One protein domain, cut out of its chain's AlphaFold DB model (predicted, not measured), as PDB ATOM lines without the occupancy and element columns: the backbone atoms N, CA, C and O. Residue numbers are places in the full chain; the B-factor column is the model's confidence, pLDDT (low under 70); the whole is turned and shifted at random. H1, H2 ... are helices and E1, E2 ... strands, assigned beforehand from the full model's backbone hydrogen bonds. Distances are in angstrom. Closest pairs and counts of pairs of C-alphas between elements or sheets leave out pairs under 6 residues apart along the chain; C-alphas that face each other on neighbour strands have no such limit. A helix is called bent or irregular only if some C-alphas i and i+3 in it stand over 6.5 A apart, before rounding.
ATOM      1  N   TYR A  14     -27.445 -29.486 -34.667       96.25
ATOM      2  CA  TYR A  14     -27.379 -28.813 -33.372       96.25
ATOM      3  C   TYR A  14     -27.094 -27.325 -33.536       96.25
ATOM      4  O   TYR A  14     -26.289 -26.903 -34.369       96.25
ATOM      5  N   LEU A  15     -27.771 -26.537 -32.712       97.44
ATOM      6  CA  LEU A  15     -27.825 -25.091 -32.791       97.44
ATOM      7  C   LEU A  15     -27.481 -24.475 -31.439       97.44
ATOM      8  O   LEU A  15     -27.835 -25.010 -30.387       97.44
ATOM      9  N   TRP A  16     -26.854 -23.304 -31.483       97.81
ATOM     10  CA  TRP A  16     -26.736 -22.427 -30.327       97.81
ATOM     11  C   TRP A  16     -27.840 -21.372 -30.365       97.81
ATOM     12  O   TRP A  16     -27.925 -20.583 -31.309       97.81
ATOM     13  N   ALA A  17     -28.686 -21.353 -29.340       97.56
ATOM     14  CA  ALA A  17     -29.734 -20.363 -29.161       97.56
ATOM     15  C   ALA A  17     -29.227 -19.195 -28.303       97.56
ATOM     16  O   ALA A  17     -28.905 -19.331 -27.119       97.56
ATOM     17  N   VAL A  18     -29.150 -18.020 -28.920       95.25
ATOM     18  CA  VAL A  18     -28.503 -16.832 -28.356       95.25
ATOM     19  C   VAL A  18     -29.402 -16.136 -27.334       95.25
ATOM     20  O   VAL A  18     -30.577 -15.857 -27.584       95.25
ATOM     21  N   GLY A  19     -28.805 -15.738 -26.208       89.81
ATOM     22  CA  GLY A  19     -29.405 -14.819 -25.243       89.81
ATOM     23  C   GLY A  19     -30.013 -15.465 -23.993       89.81
ATOM     24  O   GLY A  19     -30.209 -16.672 -23.885       89.81
ATOM     25  N   LYS A  20     -30.329 -14.615 -23.006       88.88
ATOM     26  CA  LYS A  20     -30.728 -15.041 -21.650       88.88
ATOM     27  C   LYS A  20     -32.013 -15.864 -21.602       88.88
ATOM     28  O   LYS A  20     -32.108 -16.760 -20.777       88.88
ATOM     29  N   ILE A  21     -32.981 -15.552 -22.464       91.56
ATOM     30  CA  ILE A  21     -34.245 -16.297 -22.531       91.56
ATOM     31  C   ILE A  21     -33.952 -17.752 -22.912       91.56
ATOM     32  O   ILE A  21     -34.418 -18.663 -22.239       91.56
ATOM     33  N   ALA A  22     -33.102 -17.976 -23.919       92.19
ATOM     34  CA  ALA A  22     -32.687 -19.317 -24.320       92.19
ATOM     35  C   ALA A  22     -31.885 -20.051 -23.230       92.19
ATOM     36  O   ALA A  22     -32.009 -21.266 -23.098       92.19
ATOM     37  N   ALA A  23     -31.108 -19.323 -22.420       92.12
ATOM     38  CA  ALA A  23     -30.357 -19.880 -21.292       92.12
ATOM     39  C   ALA A  23     -31.230 -20.309 -20.097       92.12
ATOM     40  O   ALA A  23     -30.764 -21.051 -19.240       92.12
ATOM     41  N   GLN A  24     -32.480 -19.847 -20.019       93.25
ATOM     42  CA  GLN A  24     -33.423 -20.210 -18.952       93.25
ATOM     43  C   GLN A  24     -34.343 -21.374 -19.337       93.25
ATOM     44  O   GLN A  24     -35.055 -21.901 -18.486       93.25
ATOM     45  N   LEU A  25     -34.352 -21.776 -20.610       92.00
ATOM     46  CA  LEU A  25     -35.170 -22.889 -21.078       92.00
ATOM     47  C   LEU A  25     -34.499 -24.221 -20.730       92.00
ATOM     48  O   LEU A  25     -33.346 -24.459 -21.091       92.00
ATOM     49  N   ALA A  26     -35.248 -25.093 -20.058       88.06
ATOM     50  CA  ALA A  26     -34.831 -26.444 -19.704       88.06
ATOM     51  C   ALA A  26     -35.570 -27.495 -20.556       88.06
ATOM     52  O   ALA A  26     -36.686 -27.235 -21.014       88.06
ATOM     53  N   PRO A  27     -34.984 -28.683 -20.777       88.06
ATOM     54  CA  PRO A  27     -35.694 -29.820 -21.359       88.06
ATOM     55  C   PRO A  27     -36.815 -30.340 -20.435       88.06
ATOM     56  O   PRO A  27     -36.677 -30.234 -19.215       88.06
ATOM     57  N   PRO A  28     -37.872 -30.984 -20.970       78.38
ATOM     58  CA  PRO A  28     -38.161 -31.197 -22.387       78.38
ATOM     59  C   PRO A  28     -39.035 -30.067 -22.963       78.38
ATOM     60  O   PRO A  28     -40.251 -30.074 -22.802       78.38
ATOM     61  N   ASN A  29     -38.431 -29.130 -23.701       88.75
ATOM     62  CA  ASN A  29     -39.157 -28.064 -24.399       88.75
ATOM     63  C   ASN A  29     -38.961 -28.188 -25.914       88.75
ATOM     64  O   ASN A  29     -37.854 -28.464 -26.377       88.75
ATOM     65  N   VAL A  30     -40.021 -27.948 -26.689       94.38
ATOM     66  CA  VAL A  30     -39.949 -27.819 -28.152       94.38
ATOM     67  C   VAL A  30     -40.486 -26.448 -28.539       94.38
ATOM     68  O   VAL A  30     -41.654 -26.141 -28.317       94.38
ATOM     69  N   ILE A  31     -39.617 -25.611 -29.096       95.50
ATOM     70  CA  ILE A  31     -39.936 -24.243 -29.496       95.50
ATOM     71  C   ILE A  31     -40.481 -24.254 -30.922       95.50
ATOM     72  O   ILE A  31     -39.878 -24.850 -31.817       95.50
ATOM     73  N   GLU A  32     -41.643 -23.622 -31.114       93.31
ATOM     74  CA  GLU A  32     -42.351 -23.530 -32.404       93.31
ATOM     75  C   GLU A  32     -42.579 -24.895 -33.086       93.31
ATOM     76  O   GLU A  32     -42.630 -24.991 -34.306       93.31
ATOM     77  N   GLY A  33     -42.681 -25.978 -32.305       92.88
ATOM     78  CA  GLY A  33     -42.854 -27.336 -32.835       92.88
ATOM     79  C   GLY A  33     -41.655 -27.889 -33.619       92.88
ATOM     80  O   GLY A  33     -41.768 -28.976 -34.177       92.88
ATOM     81  N   ARG A  34     -40.515 -27.180 -33.653       95.31
ATOM     82  CA  ARG A  34     -39.350 -27.507 -34.495       95.31
ATOM     83  C   ARG A  34     -38.038 -27.622 -33.722       95.31
ATOM     84  O   ARG A  34     -37.264 -28.544 -33.957       95.31
ATOM     85  N   TYR A  35     -37.771 -26.709 -32.793       96.50
ATOM     86  CA  TYR A  35     -36.476 -26.667 -32.115       96.50
ATOM     87  C   TYR A  35     -36.565 -27.325 -30.742       96.50
ATOM     88  O   TYR A  35     -37.134 -26.767 -29.803       96.50
ATOM     89  N   LYS A  36     -36.003 -28.526 -30.617       96.44
ATOM     90  CA  LYS A  36     -35.968 -29.279 -29.362       96.44
ATOM     91  C   LYS A  36     -34.838 -28.767 -28.470       96.44
ATOM     92  O   LYS A  36     -33.678 -28.782 -28.869       96.44
ATOM     93  N   VAL A  37     -35.159 -28.360 -27.246       96.38
ATOM     94  CA  VAL A  37     -34.176 -27.948 -26.232       96.38
ATOM     95  C   VAL A  37     -33.528 -29.194 -25.627       96.38
ATOM     96  O   VAL A  37     -34.217 -30.001 -25.001       96.38
ATOM     97  N   LEU A  38     -32.215 -29.356 -25.816       94.94
ATOM     98  CA  LEU A  38     -31.434 -30.461 -25.238       94.94
ATOM     99  C   LEU A  38     -30.769 -30.061 -23.923       94.94
ATOM    100  O   LEU A  38     -30.706 -30.854 -22.988       94.94
ATOM    101  N   SER A  39     -30.310 -28.816 -23.841       94.75
ATOM    102  CA  SER A  39     -29.824 -28.167 -22.626       94.75
ATOM    103  C   SER A  39     -29.935 -26.641 -22.800       94.75
ATOM    104  O   SER A  39     -30.295 -26.182 -23.894       94.75
ATOM    105  N   PRO A  40     -29.677 -25.828 -21.758       94.62
ATOM    106  CA  PRO A  40     -29.661 -24.376 -21.895       94.62
ATOM    107  C   PRO A  40     -28.835 -23.928 -23.106       94.62
ATOM    108  O   PRO A  40     -27.655 -24.248 -23.222       94.62
ATOM    109  N   GLN A  41     -29.478 -23.191 -24.016       96.06
ATOM    110  CA  GLN A  41     -28.916 -22.701 -25.285       96.06
ATOM    111  C   GLN A  41     -28.464 -23.752 -26.316       96.06
ATOM    112  O   GLN A  41     -28.173 -23.357 -27.441       96.06
ATOM    113  N   VAL A  42     -28.444 -25.054 -26.012       97.00
ATOM    114  CA  VAL A  42     -28.130 -26.102 -27.001       97.00
ATOM    115  C   VAL A  42     -29.412 -26.761 -27.472       97.00
ATOM    116  O   VAL A  42     -30.078 -27.496 -26.733       97.00
ATOM    117  N   TRP A  43     -29.794 -26.448 -28.704       96.94
ATOM    118  CA  TRP A  43     -31.041 -26.904 -29.305       96.94
ATOM    119  C   TRP A  43     -30.753 -27.807 -30.504       96.94
ATOM    120  O   TRP A  43     -29.672 -27.768 -31.085       96.94
ATOM    121  N   GLN A  44     -31.727 -28.621 -30.883       96.62
ATOM    122  CA  GLN A  44     -31.689 -29.471 -32.065       96.62
ATOM    123  C   GLN A  44     -32.830 -29.074 -32.993       96.62
ATOM    124  O   GLN A  44     -33.978 -28.982 -32.553       96.62
ATOM    125  N   ASP A  45     -32.527 -28.869 -34.271       96.06
ATOM    126  CA  ASP A  45     -33.565 -28.805 -35.292       96.06
ATOM    127  C   ASP A  45     -34.006 -30.223 -35.660       96.06
ATOM    128  O   ASP A  45     -33.196 -31.030 -36.122       96.06
ATOM    129  N   ILE A  46     -35.279 -30.537 -35.418       95.25
ATOM    130  CA  ILE A  46     -35.852 -31.849 -35.748       95.25
ATOM    131  C   ILE A  46     -36.419 -31.907 -37.176       95.25
ATOM    132  O   ILE A  46     -36.766 -32.997 -37.626       95.25
ATOM    133  N   TYR A  47     -36.459 -30.767 -37.880       94.06
ATOM    134  CA  TYR A  47     -36.854 -30.626 -39.287       94.06
ATOM    135  C   TYR A  47     -35.827 -29.782 -40.073       94.06
ATOM    136  O   TYR A  47     -36.168 -28.722 -40.615       94.06
ATOM    137  N   PRO A  48     -34.546 -30.203 -40.128       91.25
ATOM    138  CA  PRO A  48     -33.478 -29.424 -40.759       91.25
ATOM    139  C   PRO A  48     -33.654 -29.234 -42.273       91.25
ATOM    140  O   PRO A  48     -33.027 -28.346 -42.847       91.25
ATOM    141  N   GLU A  49     -34.488 -30.048 -42.919       90.25
ATOM    142  CA  GLU A  49     -34.861 -29.930 -44.329       90.25
ATOM    143  C   GLU A  49     -35.759 -28.720 -44.622       90.25
ATOM    144  O   GLU A  49     -35.835 -28.267 -45.763       90.25
ATOM    145  N   GLN A  50     -36.441 -28.181 -43.607       90.69
ATOM    146  CA  GLN A  50     -37.276 -26.997 -43.761       90.69
ATOM    147  C   GLN A  50     -36.414 -25.740 -43.664       90.69
ATOM    148  O   GLN A  50     -35.617 -25.590 -42.738       90.69
ATOM    149  N   THR A  51     -36.607 -24.770 -44.555       90.25
ATOM    150  CA  THR A  51     -35.889 -23.491 -44.455       90.25
ATOM    151  C   THR A  51     -36.273 -22.779 -43.148       90.25
ATOM    152  O   THR A  51     -37.464 -22.596 -42.880       90.25
ATOM    153  N   PRO A  52     -35.316 -22.419 -42.276       94.19
ATOM    154  CA  PRO A  52     -35.610 -21.659 -41.065       94.19
ATOM    155  C   PRO A  52     -36.012 -20.220 -41.404       94.19
ATOM    156  O   PRO A  52     -35.614 -19.672 -42.431       94.19
ATOM    157  N   TYR A  53     -36.782 -19.578 -40.522       95.56
ATOM    158  CA  TYR A  53     -37.137 -18.173 -40.704       95.56
ATOM    159  C   TYR A  53     -35.891 -17.283 -40.607       95.56
ATOM    160  O   TYR A  53     -35.139 -17.337 -39.630       95.56
ATOM    161  N   LEU A  54     -35.698 -16.435 -41.614       95.62
ATOM    162  CA  LEU A  54     -34.620 -15.458 -41.698       95.62
ATOM    163  C   LEU A  54     -35.227 -14.072 -41.961       95.62
ATOM    164  O   LEU A  54     -36.014 -13.936 -42.898       95.62
ATOM    165  N   PRO A  55     -34.914 -13.045 -41.146       94.12
ATOM    166  CA  PRO A  55     -35.453 -11.704 -41.356       94.12
ATOM    167  C   PRO A  55     -34.944 -11.062 -42.653       94.12
ATOM    168  O   PRO A  55     -33.755 -11.132 -42.952       94.12
ATOM    169  N   ASP A  56     -35.829 -10.365 -43.361       92.19
ATOM    170  CA  ASP A  56     -35.505  -9.538 -44.524       92.19
ATOM    171  C   ASP A  56     -36.185  -8.162 -44.345       92.19
ATOM    172  O   ASP A  56     -37.406  -8.130 -44.149       92.19
ATOM    173  N   PRO A  57     -35.446  -7.031 -44.299       92.81
ATOM    174  CA  PRO A  57     -33.999  -6.881 -44.511       92.81
ATOM    175  C   PRO A  57     -33.124  -7.486 -43.399       92.81
ATOM    176  O   PRO A  57     -33.539  -7.589 -42.243       92.81
ATOM    177  N   ILE A  58     -31.874  -7.824 -43.749       94.12
ATOM    178  CA  ILE A  58     -30.867  -8.381 -42.827       94.12
ATOM    179  C   ILE A  58     -30.540  -7.362 -41.716       94.12
ATOM    180  O   ILE A  58     -29.941  -6.320 -42.006       94.12
ATOM    181  N   PRO A  59     -30.845  -7.659 -40.435       89.69
ATOM    182  CA  PRO A  59     -30.556  -6.762 -39.319       89.69
ATOM    183  C   PRO A  59     -29.050  -6.563 -39.104       89.69
ATOM    184  O   PRO A  59     -28.282  -7.522 -39.192       89.69
ATOM    185  N   ASP A  60     -28.634  -5.364 -38.684       80.69
ATOM    186  CA  ASP A  60     -27.212  -5.027 -38.477       80.69
ATOM    187  C   ASP A  60     -26.498  -5.985 -37.511       80.69
ATOM    188  O   ASP A  60     -25.366  -6.399 -37.754       80.69
ATOM    189  N   ARG A  61     -27.192  -6.436 -36.457       80.62
ATOM    190  CA  ARG A  61     -26.656  -7.426 -35.504       80.62
ATOM    191  C   ARG A  61     -26.298  -8.775 -36.144       80.62
ATOM    192  O   ARG A  61     -25.482  -9.501 -35.591       80.62
ATOM    193  N   LEU A  62     -26.938  -9.136 -37.261       91.38
ATOM    194  CA  LEU A  62     -26.652 -10.368 -38.006       91.38
ATOM    195  C   LEU A  62     -25.584 -10.140 -39.076       91.38
ATOM    196  O   LEU A  62     -24.857 -11.071 -39.407       91.38
ATOM    197  N   ARG A  63     -25.447  -8.903 -39.571       92.06
ATOM    198  CA  ARG A  63     -24.474  -8.543 -40.606       92.06
ATOM    199  C   ARG A  63     -23.036  -8.841 -40.184       92.06
ATOM    200  O   ARG A  63     -22.271  -9.316 -41.012       92.06
ATOM    201  N   ALA A  64     -22.692  -8.664 -38.906       93.12
ATOM    202  CA  ALA A  64     -21.358  -8.998 -38.401       93.12
ATOM    203  C   ALA A  64     -20.975 -10.471 -38.639       93.12
ATOM    204  O   ALA A  64     -19.851 -10.738 -39.047       93.12
ATOM    205  N   TYR A  65     -21.906 -11.422 -38.476       96.88
ATOM    206  CA  TYR A  65     -21.647 -12.837 -38.783       96.88
ATOM    207  C   TYR A  65     -21.359 -13.068 -40.271       96.88
ATOM    208  O   TYR A  65     -20.540 -13.912 -40.613       96.88
ATOM    209  N   LEU A  66     -22.024 -12.318 -41.152       96.94
ATOM    210  CA  LEU A  66     -21.844 -12.433 -42.601       96.94
ATOM    211  C   LEU A  66     -20.499 -11.837 -43.043       96.94
ATOM    212  O   LEU A  66     -19.773 -12.451 -43.818       96.94
ATOM    213  N   LEU A  67     -20.127 -10.680 -42.490       95.50
ATOM    214  CA  LEU A  67     -18.834 -10.034 -42.748       95.50
ATOM    215  C   LEU A  67     -17.658 -10.852 -42.182       95.50
ATOM    216  O   LEU A  67     -16.578 -10.862 -42.765       95.50
ATOM    217  N   LEU A  68     -17.876 -11.585 -41.084       96.56
ATOM    218  CA  LEU A  68     -16.894 -12.485 -40.464       96.56
ATOM    219  C   LEU A  68     -16.927 -13.916 -41.019       96.56
ATOM    220  O   LEU A  68     -16.202 -14.774 -40.518       96.56
ATOM    221  N   TYR A  69     -17.704 -14.182 -42.074       96.81
ATOM    222  CA  TYR A  69     -17.755 -15.491 -42.728       96.81
ATOM    223  C   TYR A  69     -16.391 -16.048 -43.191       96.81
ATOM    224  O   TYR A  69     -16.216 -17.264 -43.102       96.81
ATOM    225  N   PRO A  70     -15.383 -15.241 -43.603       95.62
ATOM    226  CA  PRO A  70     -14.039 -15.766 -43.872       95.62
ATOM    227  C   PRO A  70     -13.420 -16.499 -42.667       95.62
ATOM    228  O   PRO A  70     -12.638 -17.424 -42.839       95.62
ATOM    229  N   TYR A  71     -13.823 -16.144 -41.443       97.12
ATOM    230  CA  TYR A  71     -13.342 -16.730 -40.189       97.12
ATOM    231  C   TYR A  71     -14.261 -17.837 -39.658       97.12
ATOM    232  O   TYR A  71     -14.222 -18.161 -38.468       97.12
ATOM    233  N   ARG A  72     -15.089 -18.445 -40.519       95.69
ATOM    234  CA  ARG A  72     -16.052 -19.502 -40.158       95.69
ATOM    235  C   ARG A  72     -15.434 -20.744 -39.513       95.69
ATOM    236  O   ARG A  72     -16.144 -21.526 -38.896       95.69
ATOM    237  N   LEU A  73     -14.119 -20.934 -39.581       95.56
ATOM    238  CA  LEU A  73     -13.449 -21.961 -38.779       95.56
ATOM    239  C   LEU A  73     -13.622 -21.727 -37.260       95.56
ATOM    240  O   LEU A  73     -13.681 -22.684 -36.485       95.56
ATOM    241  N   HIS A  74     -13.740 -20.459 -36.856       97.88
ATOM    242  CA  HIS A  74     -13.808 -20.005 -35.466       97.88
ATOM    243  C   HIS A  74     -15.136 -19.323 -35.115       97.88
ATOM    244  O   HIS A  74     -15.538 -19.321 -33.952       97.88
ATOM    245  N   VAL A  75     -15.804 -18.720 -36.102       97.56
ATOM    246  CA  VAL A  75     -17.024 -17.924 -35.929       97.56
ATOM    247  C   VAL A  75     -18.248 -18.744 -36.360       97.56
ATOM    248  O   VAL A  75     -18.246 -19.302 -37.459       97.56
ATOM    249  N   PRO A  76     -19.304 -18.824 -35.533       97.19
ATOM    250  CA  PRO A  76     -20.516 -19.550 -35.895       97.19
ATOM    251  C   PRO A  76     -21.307 -18.805 -36.979       97.19
ATOM    252  O   PRO A  76     -21.086 -17.628 -37.250       97.19
ATOM    253  N   GLU A  77     -22.260 -19.486 -37.604       96.25
ATOM    254  CA  GLU A  77     -23.021 -18.957 -38.737       96.25
ATOM    255  C   GLU A  77     -24.495 -18.774 -38.378       96.25
ATOM    256  O   GLU A  77     -25.069 -19.564 -37.627       96.25
ATOM    257  N   VAL A  78     -25.140 -17.767 -38.967       96.94
ATOM    258  CA  VAL A  78     -26.585 -17.566 -38.814       96.94
ATOM    259  C   VAL A  78     -27.328 -18.763 -39.407       96.94
ATOM    260  O   VAL A  78     -27.192 -19.056 -40.595       96.94
ATOM    261  N   TYR A  79     -28.121 -19.440 -38.574       96.94
ATOM    262  CA  TYR A  79     -29.024 -20.500 -39.009       96.94
ATOM    263  C   TYR A  79     -30.425 -19.950 -39.263       96.94
ATOM    264  O   TYR A  79     -30.973 -20.142 -40.340       96.94
ATOM    265  N   GLY A  80     -30.982 -19.229 -38.290       96.06
ATOM    266  CA  GLY A  80     -32.355 -18.741 -38.346       96.06
ATOM    267  C   GLY A  80     -32.744 -17.929 -37.121       96.06
ATOM    268  O   GLY A  80     -31.936 -17.690 -36.223       96.06
ATOM    269  N   VAL A  81     -33.999 -17.506 -37.074       96.31
ATOM    270  CA  VAL A  81     -34.599 -16.810 -35.937       96.31
ATOM    271  C   VAL A  81     -35.922 -17.484 -35.595       96.31
ATOM    272  O   VAL A  81     -36.715 -17.778 -36.480       96.31
ATOM    273  N   CYS A  82     -36.175 -17.696 -34.309       95.81
ATOM    274  CA  CYS A  82     -37.462 -18.177 -33.797       95.81
ATOM    275  C   CYS A  82     -37.987 -17.232 -32.711       95.81
ATOM    276  O   CYS A  82     -37.284 -16.301 -32.295       95.81
ATOM    277  N   ARG A  83     -39.219 -17.437 -32.238       94.69
ATOM    278  CA  ARG A  83     -39.808 -16.660 -31.145       94.69
ATOM    279  C   ARG A  83     -40.034 -17.509 -29.899       94.69
ATOM    280  O   ARG A  83     -40.624 -18.582 -29.936       94.69
ATOM    281  N   VAL A  84     -39.634 -16.958 -28.757       93.25
ATOM    282  CA  VAL A  84     -39.946 -17.486 -27.424       93.25
ATOM    283  C   VAL A  84     -40.587 -16.368 -26.617       93.25
ATOM    284  O   VAL A  84     -39.972 -15.319 -26.425       93.25
ATOM    285  N   SER A  85     -41.828 -16.565 -26.167       87.81
ATOM    286  CA  SER A  85     -42.576 -15.574 -25.370       87.81
ATOM    287  C   SER A  85     -42.571 -14.168 -25.997       87.81
ATOM    288  O   SER A  85     -42.324 -13.169 -25.327       87.81
ATOM    289  N   GLY A  86     -42.758 -14.096 -27.321       87.50
ATOM    290  CA  GLY A  86     -42.750 -12.846 -28.093       87.50
ATOM    291  C   GLY A  86     -41.362 -12.256 -28.387       87.50
ATOM    292  O   GLY A  86     -41.259 -11.314 -29.168       87.50
ATOM    293  N   SER A  87     -40.287 -12.815 -27.826       90.88
ATOM    294  CA  SER A  87     -38.910 -12.366 -28.065       90.88
ATOM    295  C   SER A  87     -38.238 -13.167 -29.176       90.88
ATOM    296  O   SER A  87     -38.303 -14.393 -29.192       90.88
ATOM    297  N   ALA A  88     -37.557 -12.477 -30.092       93.38
ATOM    298  CA  ALA A  88     -36.796 -13.113 -31.165       93.38
ATOM    299  C   ALA A  88     -35.472 -13.699 -30.644       93.38
ATOM    300  O   ALA A  88     -34.628 -12.960 -30.129       93.38
ATOM    301  N   ILE A  89     -35.275 -15.002 -30.842       95.62
ATOM    302  CA  ILE A  89     -34.068 -15.756 -30.497       95.62
ATOM    303  C   ILE A  89     -33.306 -16.077 -31.781       95.62
ATOM    304  O   ILE A  89     -33.857 -16.668 -32.706       95.62
ATOM    305  N   LEU A  90     -32.036 -15.671 -31.835       96.50
ATOM    306  CA  LEU A  90     -31.127 -16.031 -32.922       96.50
ATOM    307  C   LEU A  90     -30.623 -17.458 -32.702       96.50
ATOM    308  O   LEU A  90     -30.171 -17.794 -31.609       96.50
ATOM    309  N   LEU A  91     -30.678 -18.258 -33.757       97.81
ATOM    310  CA  LEU A  91     -30.146 -19.606 -33.815       97.81
ATOM    311  C   LEU A  91     -28.889 -19.599 -34.681       97.81
ATOM    312  O   LEU A  91     -28.900 -19.091 -35.808       97.81
ATOM    313  N   LEU A  92     -27.812 -20.162 -34.147       98.06
ATOM    314  CA  LEU A  92     -26.528 -20.274 -34.821       98.06
ATOM    315  C   LEU A  92     -26.205 -21.741 -35.100       98.06
ATOM    316  O   LEU A  92     -26.427 -22.595 -34.245       98.06
ATOM    317  N   LYS A  93     -25.644 -22.017 -36.275       96.38
ATOM    318  CA  LYS A  93     -25.022 -23.302 -36.631       96.38
ATOM    319  C   LYS A  93     -23.505 -23.132 -36.693       96.38
ATOM    320  O   LYS A  93     -22.995 -22.031 -36.493       96.38
ATOM    321  N   ASN A  94     -22.781 -24.207 -37.010       94.69
ATOM    322  CA  ASN A  94     -21.314 -24.197 -36.983       94.69
ATOM    323  C   ASN A  94     -20.786 -23.755 -35.597       94.69
ATOM    324  O   ASN A  94     -19.835 -22.992 -35.459       94.69
ATOM    325  N   VAL A  95     -21.462 -24.245 -34.560       95.88
ATOM    326  CA  VAL A  95     -21.222 -23.932 -33.150       95.88
ATOM    327  C   VAL A  95     -20.363 -25.021 -32.503       95.88
ATOM    328  O   VAL A  95     -20.292 -26.129 -33.043       95.88
ATOM    329  N   PRO A  96     -19.714 -24.752 -31.357       96.25
ATOM    330  CA  PRO A  96     -18.884 -25.729 -30.654       96.25
ATOM    331  C   PRO A  96     -19.719 -26.784 -29.908       96.25
ATOM    332  O   PRO A  96     -19.606 -26.935 -28.696       96.25
ATOM    333  N   VAL A  97     -20.565 -27.509 -30.635       95.69
ATOM    334  CA  VAL A  97     -21.408 -28.595 -30.131       95.69
ATOM    335  C   VAL A  97     -21.062 -29.865 -30.903       95.69
ATOM    336  O   VAL A  97     -20.954 -29.828 -32.129       95.69
ATOM    337  N   SER A  98     -20.866 -30.972 -30.189       92.56
ATOM    338  CA  SER A  98     -20.579 -32.279 -30.778       92.56
ATOM    339  C   SER A  98     -21.779 -32.848 -31.539       92.56
ATOM    340  O   SER A  98     -22.919 -32.402 -31.394       92.56
ATOM    341  N   ASP A  99     -21.539 -33.914 -32.294       88.81
ATOM    342  CA  ASP A  99     -22.558 -34.737 -32.959       88.81
ATOM    343  C   ASP A  99     -23.573 -35.396 -31.996       88.81
ATOM    344  O   ASP A  99     -24.607 -35.920 -32.424       88.81
ATOM    345  N   ARG A 100     -23.324 -35.324 -30.684       90.19
ATOM    346  CA  ARG A 100     -24.226 -35.777 -29.613       90.19
ATOM    347  C   ARG A 100     -24.970 -34.635 -28.919       90.19
ATOM    348  O   ARG A 100     -25.593 -34.860 -27.885       90.19
ATOM    349  N   GLY A 101     -24.874 -33.404 -29.422       92.12
ATOM    350  CA  GLY A 101     -25.526 -32.249 -28.802       92.12
ATOM    351  C   GLY A 101     -24.870 -31.807 -27.491       92.12
ATOM    352  O   GLY A 101     -25.516 -31.166 -26.666       92.12
ATOM    353  N   THR A 102     -23.601 -32.163 -27.269       94.38
ATOM    354  CA  THR A 102     -22.845 -31.758 -26.073       94.38
ATOM    355  C   THR A 102     -21.925 -30.597 -26.418       94.38
ATOM    356  O   THR A 102     -21.206 -30.650 -27.412       94.38
ATOM    357  N   LEU A 103     -21.944 -29.537 -25.612       95.94
ATOM    358  CA  LEU A 103     -21.045 -28.401 -25.802       95.94
ATOM    359  C   LEU A 103     -19.592 -28.846 -25.571       95.94
ATOM    360  O   LEU A 103     -19.302 -29.508 -24.576       95.94
TER     361      LEU A 103
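This is residues 14 to 103 of the 456 residues of the protein "Serine/threonine-protein phosphatase" of Kamptonema sp. SIO4C4 (UniProt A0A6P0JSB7). A strongly twisted sheet of five strands curls like part of a barrel: the hairpins E2-E3 and E4-E5 are joined through the short strand E1, with the little helix H1 beside the strands. The second helix, H2, lies out beyond the edge strand E4, at the end of a long stretch, residues 46 to 59, that has no named element. The printed part has 90 residues, with two named helices and five named strands in the order E1 H1 E2 E3 H2 E4 E5; the sheet's order is E2 E3 E1 E5 E4, all antiparallel. The class is mixed, helices and strands, with under half of the residues in named elements. The whole is compact, with a radius of gyration of the C-alphas of 12.6 A, and spans 35 by 29 by 27 A.

E4, the longest strand, is residues 77 to 84, 20.4 A from first to last C-alpha, and bends by 51 degrees at residue 80. E5, residues 87 to 93, is 19.6 A long. E1, residues 14 to 17, begins at C-alpha 14 (-27.379, -28.813, -33.372). E3 is residues 42 to 45 and E2 is residues 35 to 39, 11.7 A long. H1 is residues 20 to 24. H2, residues 60 to 67, is 10.7 A long and begins at C-alpha 60 (-27.212, -5.027, -38.477); it is neither bent nor irregular, but only just: C-alphas 61 and 64 are 6.2 A apart. E5 ends at C-alpha 93 (-25.022, -23.302, -36.631).

E4 and E5 form an antiparallel hairpin, with N 82 and O 89 3.0 A apart and N 91 and O 80 2.8 A apart. The pairing of E1 is staggered: residues 16 to 17 pair with E5, with N 16 and O 92 at 2.9 A, and residues 14 to 16 with E3, with N 15 and O 43 at 2.8 A. E2 and E3 form the other hairpin, with N 36 and O 44 at 2.8 A. E2 and E4 are the edge strands and are apart. E1, H1 and E2 form a split strand-helix-strand unit, two strands of one sheet joined through a helix, with E3 between them in the sheet; its crossover is right-handed. H1 is on the sheet at a height of 6.6 A, over none of the strands; the C-alphas of Ala 22 and Ile 89, the closest of H1 and E5, are 7.3 A apart. H2 only grazes the sheet, with its residues 62 to 66; the closest C-alphas of H2 and E4, those of Tyr 65 and Glu 77, are 6.3 A apart. H1 and H2 are apart. In H1 every O i to N i+4 pair is within hydrogen-bond range; in H2 1 of 4 is, beside 4 of 5 O i to N i+3 pairs.

The two C-alphas farthest apart, those of Pro 28 and Pro 70, are 35.8 A apart. The printed part has no cut. The link from E3 to H2, 14 residues, is long. The mean pLDDT of the printed part is 93.8, and no printed residue is under 70.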